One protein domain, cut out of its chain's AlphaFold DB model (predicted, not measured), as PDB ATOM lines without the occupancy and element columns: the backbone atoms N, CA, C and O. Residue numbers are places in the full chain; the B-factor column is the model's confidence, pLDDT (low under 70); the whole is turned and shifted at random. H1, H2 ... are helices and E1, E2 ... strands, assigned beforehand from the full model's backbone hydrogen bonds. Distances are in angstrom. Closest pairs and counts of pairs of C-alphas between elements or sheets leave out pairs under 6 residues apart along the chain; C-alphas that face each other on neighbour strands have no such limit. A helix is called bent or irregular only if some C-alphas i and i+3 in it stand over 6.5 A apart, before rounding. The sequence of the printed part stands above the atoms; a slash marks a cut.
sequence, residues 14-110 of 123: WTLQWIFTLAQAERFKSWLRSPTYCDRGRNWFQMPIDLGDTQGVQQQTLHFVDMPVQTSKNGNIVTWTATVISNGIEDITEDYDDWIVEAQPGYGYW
ATOM      1  N   TRP A  14     231.425 119.676 106.605       86.25
ATOM      2  CA  TRP A  14     232.812 119.631 106.147       86.25
ATOM      3  C   TRP A  14     233.314 121.017 105.767       86.25
ATOM      4  O   TRP A  14     232.564 121.876 105.300       86.25
ATOM      5  N   THR A  15     234.619 121.225 105.937       89.50
ATOM      6  CA  THR A  15     235.317 122.373 105.353       89.50
ATOM      7  C   THR A  15     236.053 121.903 104.110       89.50
ATOM      8  O   THR A  15     237.008 121.137 104.202       89.50
ATOM      9  N   LEU A  16     235.608 122.365 102.945       89.19
ATOM     10  CA  LEU A  16     236.212 122.036 101.661       89.19
ATOM     11  C   LEU A  16     237.225 123.108 101.266       89.19
ATOM     12  O   LEU A  16     236.963 124.310 101.385       89.19
ATOM     13  N   GLN A  17     238.373 122.665 100.757       90.94
ATOM     14  CA  GLN A  17     239.367 123.525 100.129       90.94
ATOM     15  C   GLN A  17     239.613 123.085  98.692       90.94
ATOM     16  O   GLN A  17     239.986 121.944  98.433       90.94
ATOM     17  N   TRP A  18     239.463 124.019  97.758       90.44
ATOM     18  CA  TRP A  18     239.804 123.802  96.361       90.44
ATOM     19  C   TRP A  18     241.053 124.583  95.991       90.44
ATOM     20  O   TRP A  18     241.119 125.796  96.194       90.44
ATOM     21  N   ILE A  19     242.023 123.893  95.401       91.88
ATOM     22  CA  ILE A  19     243.252 124.491  94.884       91.88
ATOM     23  C   ILE A  19     243.160 124.478  93.361       91.88
ATOM     24  O   ILE A  19     243.137 123.424  92.730       91.88
ATOM     25  N   PHE A  20     243.086 125.665  92.770       90.31
ATOM     26  CA  PHE A  20     242.861 125.856  91.344       90.31
ATOM     27  C   PHE A  20     244.001 126.628  90.691       90.31
ATOM     28  O   PHE A  20     244.608 127.509  91.294       90.31
ATOM     29  N   THR A  21     244.225 126.380  89.406       92.50
ATOM     30  CA  THR A  21     244.863 127.362  88.518       92.50
ATOM     31  C   THR A  21     243.932 128.557  88.267       92.50
ATOM     32  O   THR A  21     242.719 128.463  88.472       92.50
ATOM     33  N   LEU A  22     244.451 129.679  87.755       88.38
ATOM     34  CA  LEU A  22     243.626 130.857  87.427       88.38
ATOM     35  C   LEU A  22     242.448 130.533  86.493       88.38
ATOM     36  O   LEU A  22     241.316 130.913  86.786       88.38
ATOM     37  N   ALA A  23     242.692 129.773  85.422       89.06
ATOM     38  CA  ALA A  23     241.647 129.378  84.477       89.06
ATOM     39  C   ALA A  23     240.580 128.475  85.126       89.06
ATOM     40  O   ALA A  23     239.390 128.587  84.829       89.06
ATOM     41  N   GLN A  24     240.980 127.588  86.042       89.88
ATOM     42  CA  GLN A  24     240.040 126.754  86.796       89.88
ATOM     43  C   GLN A  24     239.219 127.584  87.789       89.88
ATOM     44  O   GLN A  24     238.016 127.366  87.907       89.88
ATOM     45  N   ALA A  25     239.821 128.583  88.439       87.94
ATOM     46  CA  ALA A  25     239.116 129.469  89.361       87.94
ATOM     47  C   ALA A  25     238.030 130.305  88.653       87.94
ATOM     48  O   ALA A  25     236.969 130.557  89.226       87.94
ATOM     49  N   GLU A  26     238.248 130.718  87.402       88.88
ATOM     50  CA  GLU A  26     237.221 131.391  86.594       88.88
ATOM     51  C   GLU A  26     236.040 130.469  86.279       88.88
ATOM     52  O   GLU A  26     234.883 130.866  86.427       88.88
ATOM     53  N   ARG A  27     236.317 129.210  85.926       90.50
ATOM     54  CA  ARG A  27     235.277 128.195  85.700       90.50
ATOM     55  C   ARG A  27     234.507 127.875  86.979       90.50
ATOM     56  O   ARG A  27     233.283 127.788  86.931       90.50
ATOM     57  N   PHE A  28     235.195 127.784  88.117       89.00
ATOM     58  CA  PHE A  28     234.570 127.574  89.422       89.00
ATOM     59  C   PHE A  28     233.592 128.704  89.772       89.00
ATOM     60  O   PHE A  28     232.456 128.442  90.159       89.00
ATOM     61  N   LYS A  29     233.973 129.969  89.543       87.62
ATOM     62  CA  LYS A  29     233.071 131.120  89.729       87.62
ATOM     63  C   LYS A  29     231.833 131.044  88.835       87.62
ATOM     64  O   LYS A  29     230.744 131.405  89.279       87.62
ATOM     65  N   SER A  30     231.990 130.609  87.585       86.88
ATOM     66  CA  SER A  30     230.868 130.438  86.654       86.88
ATOM     67  C   SER A  30     229.928 129.316  87.093       86.88
ATOM     68  O   SER A  30     228.718 129.519  87.103       86.88
ATOM     69  N   TRP A  31     230.469 128.174  87.526       89.56
ATOM     70  CA  TRP A  31     229.691 127.070  88.095       89.56
ATOM     71  C   TRP A  31     228.902 127.512  89.335       89.56
ATOM     72  O   TRP A  31     227.685 127.331  89.389       89.56
ATOM     73  N   LEU A  32     229.564 128.202  90.268       88.44
ATOM     74  CA  LEU A  32     228.959 128.726  91.492       88.44
ATOM     75  C   LEU A  32     227.799 129.691  91.207       88.44
ATOM     76  O   LEU A  32     226.791 129.687  91.906       88.44
ATOM     77  N   ARG A  33     227.926 130.539  90.181       87.06
ATOM     78  CA  ARG A  33     226.906 131.538  89.814       87.06
ATOM     79  C   ARG A  33     225.798 130.991  88.925       87.06
ATOM     80  O   ARG A  33     224.808 131.695  88.726       87.06
ATOM     81  N   SER A  34     225.976 129.803  88.357       83.81
ATOM     82  CA  SER A  34     225.030 129.269  87.391       83.81
ATOM     83  C   SER A  34     223.710 128.905  88.074       83.81
ATOM     84  O   SER A  34     223.734 128.115  89.023       83.81
ATOM     85  N   PRO A  35     222.562 129.395  87.577       84.06
ATOM     86  CA  PRO A  35     221.252 129.072  88.140       84.06
ATOM     87  C   PRO A  35     220.880 127.590  87.972       84.06
ATOM     88  O   PRO A  35     220.048 127.079  88.709       84.06
ATOM     89  N   THR A  36     221.505 126.888  87.021       83.81
ATOM     90  CA  THR A  36     221.269 125.457  86.769       83.81
ATOM     91  C   THR A  36     222.097 124.533  87.653       83.81
ATOM     92  O   THR A  36     221.817 123.343  87.701       83.81
ATOM     93  N   TYR A  37     223.146 125.055  88.295       81.44
ATOM     94  CA  TYR A  37     224.041 124.267  89.137       81.44
ATOM     95  C   TYR A  37     223.865 124.690  90.591       81.44
ATOM     96  O   TYR A  37     223.007 124.159  91.284       81.44
ATOM     97  N   CYS A  38     224.631 125.681  91.043       82.75
ATOM     98  CA  CYS A  38     224.668 126.049  92.454       82.75
ATOM     99  C   CYS A  38     223.760 127.244  92.813       82.75
ATOM    100  O   CYS A  38     223.524 127.502  93.989       82.75
ATOM    101  N   ASP A  39     223.264 127.992  91.820       88.00
ATOM    102  CA  ASP A  39     222.510 129.249  91.973       88.00
ATOM    103  C   ASP A  39     223.046 130.144  93.100       88.00
ATOM    104  O   ASP A  39     222.350 130.497  94.051       88.00
ATOM    105  N   ARG A  40     224.334 130.499  93.022       84.94
ATOM    106  CA  ARG A  40     225.005 131.343  94.024       84.94
ATOM    107  C   ARG A  40     224.951 130.754  95.443       84.94
ATOM    108  O   ARG A  40     224.853 131.509  96.405       84.94
ATOM    109  N   GLY A  41     225.026 129.431  95.560       81.62
ATOM    110  CA  GLY A  41     225.019 128.713  96.833       81.62
ATOM    111  C   GLY A  41     223.630 128.366  97.367       81.62
ATOM    112  O   GLY A  41     223.540 127.819  98.455       81.62
ATOM    113  N   ARG A  42     222.549 128.662  96.631       82.56
ATOM    114  CA  ARG A  42     221.179 128.339  97.067       82.56
ATOM    115  C   ARG A  42     220.778 126.898  96.802       82.56
ATOM    116  O   ARG A  42     219.966 126.354  97.543       82.56
ATOM    117  N   ASN A  43     221.318 126.292  95.752       84.94
ATOM    118  CA  ASN A  43     220.966 124.926  95.395       84.94
ATOM    119  C   ASN A  43     221.852 123.919  96.127       84.94
ATOM    120  O   ASN A  43     223.003 124.196  96.472       84.94
ATOM    121  N   TRP A  44     221.299 122.726  96.320       86.44
ATOM    122  CA  TRP A  44     222.074 121.542  96.663       86.44
ATOM    123  C   TRP A  44     222.876 121.094  95.442       86.44
ATOM    124  O   TRP A  44     222.424 121.234  94.304       86.44
ATOM    125  N   PHE A  45     224.072 120.570  95.669       85.31
ATOM    126  CA  PHE A  45     224.948 120.073  94.618       85.31
ATOM    127  C   PHE A  45     225.604 118.773  95.059       85.31
ATOM    128  O   PHE A  45     225.806 118.544  96.244       85.31
ATOM    129  N   GLN A  46     225.956 117.926  94.100       87.00
ATOM    130  CA  GLN A  46     226.629 116.670  94.399       87.00
ATOM    131  C   GLN A  46     228.128 116.795  94.151       87.00
ATOM    132  O   GLN A  46     228.550 117.353  93.133       87.00
ATOM    133  N   MET A  47     228.935 116.268  95.067       85.56
ATOM    134  CA  MET A  47     230.387 116.228  94.926       85.56
ATOM    135  C   MET A  47     230.957 114.978  95.610       85.56
ATOM    136  O   MET A  47     230.499 114.639  96.698       85.56
ATOM    137  N   PRO A  48     231.955 114.304  95.012       84.19
ATOM    138  CA  PRO A  48     232.670 113.234  95.693       84.19
ATOM    139  C   PRO A  48     233.485 113.796  96.865       84.19
ATOM    140  O   PRO A  48     234.280 114.724  96.681       84.19
ATOM    141  N   ILE A  49     233.288 113.231  98.051       82.12
ATOM    142  CA  ILE A  49     234.070 113.489  99.260       82.12
ATOM    143  C   ILE A  49     234.732 112.178  99.674       82.12
ATOM    144  O   ILE A  49     234.117 111.118  99.628       82.12
ATOM    145  N   ASP A  50     235.999 112.261 100.063       82.00
ATOM    146  CA  ASP A  50     236.678 111.163 100.744       82.00
ATOM    147  C   ASP A  50     236.229 111.139 102.210       82.00
ATOM    148  O   ASP A  50     236.460 112.107 102.944       82.00
ATOM    149  N   LEU A  51     235.547 110.066 102.614       77.62
ATOM    150  CA  LEU A  51     235.059 109.887 103.983       77.62
ATOM    151  C   LEU A  51     236.121 109.258 104.906       77.62
ATOM    152  O   LEU A  51     235.895 109.153 106.110       77.62
ATOM    153  N   GLY A  52     237.302 108.912 104.377       70.06
ATOM    154  CA  GLY A  52     238.399 108.309 105.136       70.06
ATOM    155  C   GLY A  52     238.241 106.805 105.369       70.06
ATOM    156  O   GLY A  52     238.893 106.257 106.261       70.06
ATOM    157  N   ASP A  53     237.383 106.148 104.593       68.00
ATOM    158  CA  ASP A  53     237.170 104.703 104.616       68.00
ATOM    159  C   ASP A  53     238.066 103.965 103.598       68.00
ATOM    160  O   ASP A  53     238.893 104.544 102.888       68.00
ATOM    161  N   THR A  54     237.929 102.641 103.539       68.81
ATOM    162  CA  THR A  54     238.650 101.790 102.579       68.81
ATOM    163  C   THR A  54     237.992 101.733 101.195       68.81
ATOM    164  O   THR A  54     238.551 101.115 100.288       68.81
ATOM    165  N   GLN A  55     236.825 102.356 101.026       65.69
ATOM    166  CA  GLN A  55     235.996 102.351  99.819       65.69
ATOM    167  C   GLN A  55     236.297 103.546  98.899       65.69
ATOM    168  O   GLN A  55     236.045 103.487  97.694       65.69
ATOM    169  N   GLY A  56     236.918 104.595  99.439       74.81
ATOM    170  CA  GLY A  56     237.422 105.743  98.699       74.81
ATOM    171  C   GLY A  56     236.425 106.897  98.638       74.81
ATOM    172  O   GLY A  56     235.681 107.164  99.573       74.81
ATOM    173  N   VAL A  57     236.441 107.648  97.532       80.25
ATOM    174  CA  VAL A  57     235.592 108.840  97.399       80.25
ATOM    175  C   VAL A  57     234.138 108.462  97.128       80.25
ATOM    176  O   VAL A  57     233.834 107.788  96.144       80.25
ATOM    177  N   GLN A  58     233.232 108.968  97.957       78.38
ATOM    178  CA  GLN A  58     231.797 108.710  97.864       78.38
ATOM    179  C   GLN A  58     231.049 109.993  97.480       78.38
ATOM    180  O   GLN A  58     231.413 111.095  97.899       78.38
ATOM    181  N   GLN A  59     230.019 109.883  96.638       83.25
ATOM    182  CA  GLN A  59     229.246 111.041  96.188       83.25
ATOM    183  C   GLN A  59     228.350 111.544  97.321       83.25
ATOM    184  O   GLN A  59     227.511 110.808  97.811       83.25
ATOM    185  N   GLN A  60     228.507 112.810  97.709       83.38
ATOM    186  CA  GLN A  60     227.700 113.430  98.758       83.38
ATOM    187  C   GLN A  60     226.825 114.540  98.184       83.38
ATOM    188  O   GLN A  60     227.256 115.302  97.310       83.38
ATOM    189  N   THR A  61     225.605 114.659  98.707       87.94
ATOM    190  CA  THR A  61     224.683 115.754  98.393       87.94
ATOM    191  C   THR A  61     224.878 116.896  99.392       87.94
ATOM    192  O   THR A  61     224.525 116.802 100.560       87.94
ATOM    193  N   LEU A  62     225.450 118.001  98.926       88.25
ATOM    194  CA  LEU A  62     225.977 119.079  99.754       88.25
ATOM    195  C   LEU A  62     225.224 120.388  99.541       88.25
ATOM    196  O   LEU A  62     224.705 120.678  98.461       88.25
ATOM    197  N   HIS A  63     225.255 121.231 100.564       88.12
ATOM    198  CA  HIS A  63     224.791 122.606 100.510       88.12
ATOM    199  C   HIS A  63     225.785 123.534 101.198       88.12
ATOM    200  O   HIS A  63     226.363 123.191 102.228       88.12
ATOM    201  N   PHE A  64     225.996 124.717 100.628       88.56
ATOM    202  CA  PHE A  64     226.879 125.714 101.219       88.56
ATOM    203  C   PHE A  64     226.228 126.341 102.452       88.56
ATOM    204  O   PHE A  64     225.098 126.808 102.382       88.56
ATOM    205  N   VAL A  65     226.955 126.382 103.569       88.44
ATOM    206  CA  VAL A  65     226.532 127.148 104.755       88.44
ATOM    207  C   VAL A  65     226.719 128.635 104.492       88.44
ATOM    208  O   VAL A  65     225.809 129.435 104.688       88.44
ATOM    209  N   ASP A  66     227.897 128.972 103.974       87.56
ATOM    210  CA  ASP A  66     228.289 130.311 103.567       87.56
ATOM    211  C   ASP A  66     228.860 130.273 102.153       87.56
ATOM    212  O   ASP A  66     229.362 129.247 101.679       87.56
ATOM    213  N   MET A  67     228.810 131.418 101.473       87.75
ATOM    214  CA  MET A  67     229.363 131.533 100.129       87.75
ATOM    215  C   MET A  67     230.865 131.178 100.141       87.75
ATOM    216  O   MET A  67     231.608 131.777 100.923       87.75
ATOM    217  N   PRO A  68     231.345 130.278  99.259       88.69
ATOM    218  CA  PRO A  68     232.771 129.991  99.113       88.69
ATOM    219  C   PRO A  68     233.583 131.275  98.909       88.69
ATOM    220  O   PRO A  68     233.240 132.119  98.076       88.69
ATOM    221  N   VAL A  69     234.693 131.401  99.635       90.00
ATOM    222  CA  VAL A  69     235.591 132.563  99.582       90.00
ATOM    223  C   VAL A  69     236.969 132.169  99.073       90.00
ATOM    224  O   VAL A  69     237.479 131.088  99.359       90.00
ATOM    225  N   GLN A  70     237.604 133.068  98.323       90.25
ATOM    226  CA  GLN A  70     238.999 132.908  97.933       90.25
ATOM    227  C   GLN A  70     239.896 133.269  99.122       90.25
ATOM    228  O   GLN A  70     240.004 134.441  99.477       90.25
ATOM    229  N   THR A  71     240.549 132.279  99.721       88.62
ATOM    230  CA  THR A  71     241.394 132.463 100.910       88.62
ATOM    231  C   THR A  71     242.850 132.743 100.563       88.62
ATOM    232  O   THR A  71     243.561 133.356 101.354       88.62
ATOM    233  N   SER A  72     243.307 132.349  99.369       88.69
ATOM    234  CA  SER A  72     244.672 132.632  98.923       88.69
ATOM    235  C   SER A  72     244.778 132.823  97.408       88.69
ATOM    236  O   SER A  72     243.969 132.314  96.626       88.69
ATOM    237  N   LYS A  73     245.806 133.565  96.988       88.44
ATOM    238  CA  LYS A  73     246.296 133.607  95.606       88.44
ATOM    239  C   LYS A  73     247.815 133.707  95.637       88.44
ATOM    240  O   LYS A  73     248.348 134.735  96.045       88.44
ATOM    241  N   ASN A  74     248.494 132.656  95.193       87.44
ATOM    242  CA  ASN A  74     249.946 132.608  95.103       87.44
ATOM    243  C   ASN A  74     250.363 132.382  93.644       87.44
ATOM    244  O   ASN A  74     250.279 131.274  93.113       87.44
ATOM    245  N   GLY A  75     250.743 133.468  92.965       86.50
ATOM    246  CA  GLY A  75     251.001 133.459  91.526       86.50
ATOM    247  C   GLY A  75     249.776 132.998  90.728       86.50
ATOM    248  O   GLY A  75     248.738 133.668  90.719       86.50
ATOM    249  N   ASN A  76     249.910 131.840  90.073       88.75
ATOM    250  CA  ASN A  76     248.871 131.230  89.239       88.75
ATOM    251  C   ASN A  76     247.980 130.224  89.984       88.75
ATOM    252  O   ASN A  76     247.056 129.688  89.371       88.75
ATOM    253  N   ILE A  77     248.250 129.971  91.267       91.81
ATOM    254  CA  ILE A  77     247.471 129.070  92.116       91.81
ATOM    255  C   ILE A  77     246.551 129.900  93.012       91.81
ATOM    256  O   ILE A  77     246.955 130.913  93.583       91.81
ATOM    257  N   VAL A  78     245.302 129.474  93.122       91.25
ATOM    258  CA  VAL A  78     244.242 130.140  93.873       91.25
ATOM    259  C   VAL A  78     243.559 129.114  94.765       91.25
ATOM    260  O   VAL A  78     243.116 128.078  94.272       91.25
ATOM    261  N   THR A  79     243.429 129.417  96.054       90.81
ATOM    262  CA  THR A  79     242.706 128.562  97.003       90.81
ATOM    263  C   THR A  79     241.344 129.160  97.323       90.81
ATOM    264  O   THR A  79     241.235 130.348  97.636       90.81
ATOM    265  N   TRP A  80     240.313 128.325  97.254       90.44
ATOM    266  CA  TRP A  80     238.955 128.627  97.694       90.44
ATOM    267  C   TRP A  80     238.596 127.749  98.881       90.44
ATOM    268  O   TRP A  80     238.975 126.582  98.920       90.44
ATOM    269  N   THR A  81     237.867 128.302  99.841       90.44
ATOM    270  CA  THR A  81     237.425 127.585 101.038       90.44
ATOM    271  C   THR A  81     235.938 127.807 101.249       90.44
ATOM    272  O   THR A  81     235.441 128.917 101.036       90.44
ATOM    273  N   ALA A  82     235.234 126.757 101.659       90.19
ATOM    274  CA  ALA A  82     233.839 126.840 102.062       90.19
ATOM    275  C   ALA A  82     233.495 125.810 103.124       90.19
ATOM    276  O   ALA A  82     234.102 124.741 103.188       90.19
ATOM    277  N   THR A  83     232.455 126.118 103.884       89.62
ATOM    278  CA  THR A  83     231.804 125.166 104.773       89.62
ATOM    279  C   THR A  83     230.544 124.654 104.094       89.62
ATOM    280  O   THR A  83     229.735 125.437 103.587       89.62
ATOM    281  N   VAL A  84     230.395 123.336 104.063       87.69
ATOM    282  CA  VAL A  84     229.240 122.652 103.487       87.69
ATOM    283  C   VAL A  84     228.575 121.782 104.536       87.69
ATOM    284  O   VAL A  84     229.244 121.248 105.419       87.69
ATOM    285  N   ILE A  85     227.266 121.632 104.407       87.06
ATOM    286  CA  ILE A  85     226.463 120.672 105.154       87.06
ATOM    287  C   ILE A  85     225.915 119.618 104.200       87.06
ATOM    288  O   ILE A  85     225.571 119.933 103.060       87.06
ATOM    289  N   SER A  86     225.789 118.389 104.680       83.81
ATOM    290  CA  SER A  86     224.906 117.386 104.096       83.81
ATOM    291  C   SER A  86     223.721 117.138 105.022       83.81
ATOM    292  O   SER A  86     223.830 117.320 106.236       83.81
ATOM    293  N   ASN A  87     222.575 116.756 104.457       69.44
ATOM    294  CA  ASN A  87     221.439 116.290 105.255       69.44
ATOM    295  C   ASN A  87     221.572 114.816 105.664       69.44
ATOM    296  O   ASN A  87     220.971 114.461 106.662       69.44
ATOM    297  N   GLY A  88     222.398 114.025 104.976       67.44
ATOM    298  CA  GLY A  88     222.719 112.640 105.327       67.44
ATOM    299  C   GLY A  88     224.049 112.228 104.696       67.44
ATOM    300  O   GLY A  88     224.466 112.826 103.702       67.44
ATOM    301  N   ILE A  89     224.762 111.278 105.290       66.62
ATOM    302  CA  ILE A  89     225.985 110.750 104.676       66.62
ATOM    303  C   ILE A  89     225.562 109.561 103.825       66.62
ATOM    304  O   ILE A  89     225.032 108.593 104.350       66.62
ATOM    305  N   GLU A  90     225.770 109.645 102.515       61.91
ATOM    306  CA  GLU A  90     225.643 108.467 101.657       61.91
ATOM    307  C   GLU A  90     226.922 107.645 101.839       61.91
ATOM    308  O   GLU A  90     227.930 107.936 101.193       61.91
ATOM    309  N   ASP A  91     226.912 106.700 102.782       57.91
ATOM    310  CA  ASP A  91     228.045 105.820 103.073       57.91
ATOM    311  C   ASP A  91     227.677 104.363 102.777       57.91
ATOM    312  O   ASP A  91     226.808 103.774 103.416       57.91
ATOM    313  N   ILE A  92     228.371 103.754 101.816       58.22
ATOM    314  CA  ILE A  92     228.175 102.343 101.461       58.22
ATOM    315  C   ILE A  92     228.555 101.365 102.587       58.22
ATOM    316  O   ILE A  92     228.304 100.169 102.467       58.22
ATOM    317  N   THR A  93     229.183 101.848 103.661       53.81
ATOM    318  CA  THR A  93     229.498 101.060 104.855       53.81
ATOM    319  C   THR A  93     228.384 101.062 105.908       53.81
ATOM    320  O   THR A  93     228.491 100.307 106.875       53.81
ATOM    321  N   GLU A  94     227.286 101.808 105.713       53.62
ATOM    322  CA  GLU A  94     226.102 101.735 106.593       53.62
ATOM    323  C   GLU A  94     225.511 100.315 106.667       53.62
ATOM    324  O   GLU A  94     224.961  99.932 107.695       53.62
ATOM    325  N   ASP A  95     225.719  99.479 105.643       51.28
ATOM    326  CA  ASP A  95     225.301  98.069 105.647       51.28
ATOM    327  C   ASP A  95     226.070  97.192 106.663       51.28
ATOM    328  O   ASP A  95     225.699  96.040 106.895       51.28
ATOM    329  N   TYR A  96     227.141  97.703 107.288       50.91
ATOM    330  CA  TYR A  96     227.855  97.002 108.359       50.91
ATOM    331  C   TYR A  96     227.269  97.252 109.754       50.91
ATOM    332  O   TYR A  96     227.789  96.666 110.694       50.91
ATOM    333  N   ASP A  97     226.224  98.067 109.941       50.22
ATOM    334  CA  ASP A  97     225.743  98.482 111.278       50.22
ATOM    335  C   ASP A  97     225.459  97.291 112.232       50.22
ATOM    336  O   ASP A  97     225.804  97.317 113.417       50.22
ATOM    337  N   ASP A  98     224.987  96.162 111.690       48.84
ATOM    338  CA  ASP A  98     224.716  94.933 112.454       48.84
ATOM    339  C   ASP A  98     225.982  94.189 112.940       48.84
ATOM    340  O   ASP A  98     225.918  93.374 113.865       48.84
ATOM    341  N   TRP A  99     227.166  94.456 112.377       48.28
ATOM    342  CA  TRP A  99     228.381  93.691 112.698       48.28
ATOM    343  C   TRP A  99     228.976  94.035 114.069       48.28
ATOM    344  O   TRP A  99     229.635  93.196 114.684       48.28
ATOM    345  N   ILE A 100     228.759  95.259 114.561       51.22
ATOM    346  CA  ILE A 100     229.424  95.757 115.774       51.22
ATOM    347  C   ILE A 100     228.632  95.408 117.035       51.22
ATOM    348  O   ILE A 100     229.206  95.323 118.121       51.22
ATOM    349  N   VAL A 101     227.322  95.188 116.893       50.50
ATOM    350  CA  VAL A 101     226.413  94.900 118.009       50.50
ATOM    351  C   VAL A 101     226.405  93.403 118.352       50.50
ATOM    352  O   VAL A 101     226.215  93.051 119.516       50.50
ATOM    353  N   GLU A 102     226.692  92.519 117.387       50.50
ATOM    354  CA  GLU A 102     226.724  91.060 117.598       50.50
ATOM    355  C   GLU A 102     228.136  90.450 117.697       50.50
ATOM    356  O   GLU A 102     228.286  89.286 118.087       50.50
ATOM    357  N   ALA A 103     229.197  91.210 117.410       47.50
ATOM    358  CA  ALA A 103     230.563  90.711 117.539       47.50
ATOM    359  C   ALA A 103     230.970  90.566 119.017       47.50
ATOM    360  O   ALA A 103     231.336  91.531 119.692       47.50
ATOM    361  N   GLN A 104     230.955  89.330 119.533       48.59
ATOM    362  CA  GLN A 104     231.548  89.036 120.840       48.59
ATOM    363  C   GLN A 104     233.042  89.431 120.867       48.59
ATOM    364  O   GLN A 104     233.747  89.247 119.865       48.59
ATOM    365  N   PRO A 105     233.566  89.930 122.007       43.72
ATOM    366  CA  PRO A 105     234.975  90.297 122.133       43.72
ATOM    367  C   PRO A 105     235.884  89.100 121.795       43.72
ATOM    368  O   PRO A 105     235.899  88.113 122.526       43.72
ATOM    369  N   GLY A 106     236.632  89.176 120.685       52.12
ATOM    370  CA  GLY A 106     237.524  88.095 120.224       52.12
ATOM    371  C   GLY A 106     237.409  87.701 118.744       52.12
ATOM    372  O   GLY A 106     238.126  86.808 118.299       52.12
ATOM    373  N   TYR A 107     236.562  88.368 117.956       45.88
ATOM    374  CA  TYR A 107     236.318  88.010 116.548       45.88
ATOM    375  C   TYR A 107     237.537  88.135 115.606       45.88
ATOM    376  O   TYR A 107     237.555  87.536 114.533       45.88
ATOM    377  N   GLY A 108     238.597  88.841 116.020       46.72
ATOM    378  CA  GLY A 108     239.840  88.982 115.248       46.72
ATOM    379  C   GLY A 108     240.640  87.685 115.046       46.72
ATOM    380  O   GLY A 108     241.512  87.652 114.186       46.72
ATOM    381  N   TYR A 109     240.343  86.611 115.790       44.53
ATOM    382  CA  TYR A 109     241.057  85.328 115.682       44.53
ATOM    383  C   TYR A 109     240.473  84.352 114.643       44.53
ATOM    384  O   TYR A 109     241.048  83.288 114.432       44.53
ATOM    385  N   TRP A 110     239.353  84.682 113.988       46.50
ATOM    386  CA  TRP A 110     238.696  83.780 113.024       46.50
ATOM    387  C   TRP A 110     239.040  84.062 111.555       46.50
ATOM    388  O   TRP A 110     238.769  83.222 110.701       46.50
TER     389      TRP A 110
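What this domain is: This is residues 14 to 110 of the 123 residues of an uncharacterized protein of Klebsiella pneumoniae subsp. pneumoniae Ecl8 (UniProt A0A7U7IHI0). A strongly twisted antiparallel sheet of five strands has helix H1 over one face, while residues 94 to 110, with helix H2 among them, stick out as a thin tail and add to the length. Two hairpins, E2 with E3 and E4 with E5, join where the bent E3 pairs with the last part of E5, and E1 runs along the other side of E5. The printed part has 97 residues with two named helices and five named strands, in the order E1, H1, E2, E3, E4, E5, H2; the class is mixed, helices and strands. It is only just loose, close to extended, with a radius of gyration of the C-alphas of 18.4 A, and its elongated outline spans 55 by 29 by 17 A.

Where its parts are: Find C-alpha 14 at (232.812, 119.631, 106.147); from there E1, residues 14 to 21, runs 22.7 A. H1 follows at once, residues 22 to 33, 16.9 A long. Then come E2, residues 45 to 50, 16.0 A; E3, residues 57 to 64, 19.4 A, which bends by 63 degrees at residue 61; and E4, residues 69 to 74, 15.0 A. E5, residues 77 to 86, runs 28.1 A from C-alpha 77 at (247.471, 129.070, 92.116). H2, residues 94 to 102, is 15.3 A long and ends at C-alpha 102, (226.724, 91.060, 117.598); it is irregular, with C-alphas 95 and 98 7.5 A apart.

How they stand to each other: Look first at E1, an edge strand of the branched sheet: it is antiparallel to E5 at 154 degrees, with N 16 and O 82 2.8 A apart, within hydrogen-bond range. H1 is on the sheet at a height of 10.2 A, over E1 and E5; it runs along the strands, at 18 degrees to E5 on the local plane. The closest C-alphas of H1 and E5 are those of Leu 22 and Ile 77, 6.3 A apart. In the hairpin of E2 and E3, N 47 and O 60 are 3.0 A apart. On the other side of E3, E5 is its antiparallel neighbour, with N 63 and O 85 at 2.8 A. In the hairpin of E4 and E5, N 69 and O 81 are 2.9 A apart; E3 and E4 lie on the other side of E5 from E1. H2 is not on the sheet. In H1 every O i to N i+4 pair is within hydrogen-bond range; in H2 0 of 5 are, and 2 of 6 O i to N i+3 pairs.

The domain as a whole: The C-alphas of Gly 75 and Gln 104 are the two farthest apart, 56.7 A. Without residues 94 to 110, which stand free, the body spans 41 by 28 by 17 A. The printed part has no cut, and the link from H1 to E2 is long, with 11 residues. Mean pLDDT of the printed part is 77.7; residues 53 to 55 and 87 to 110 are under 70.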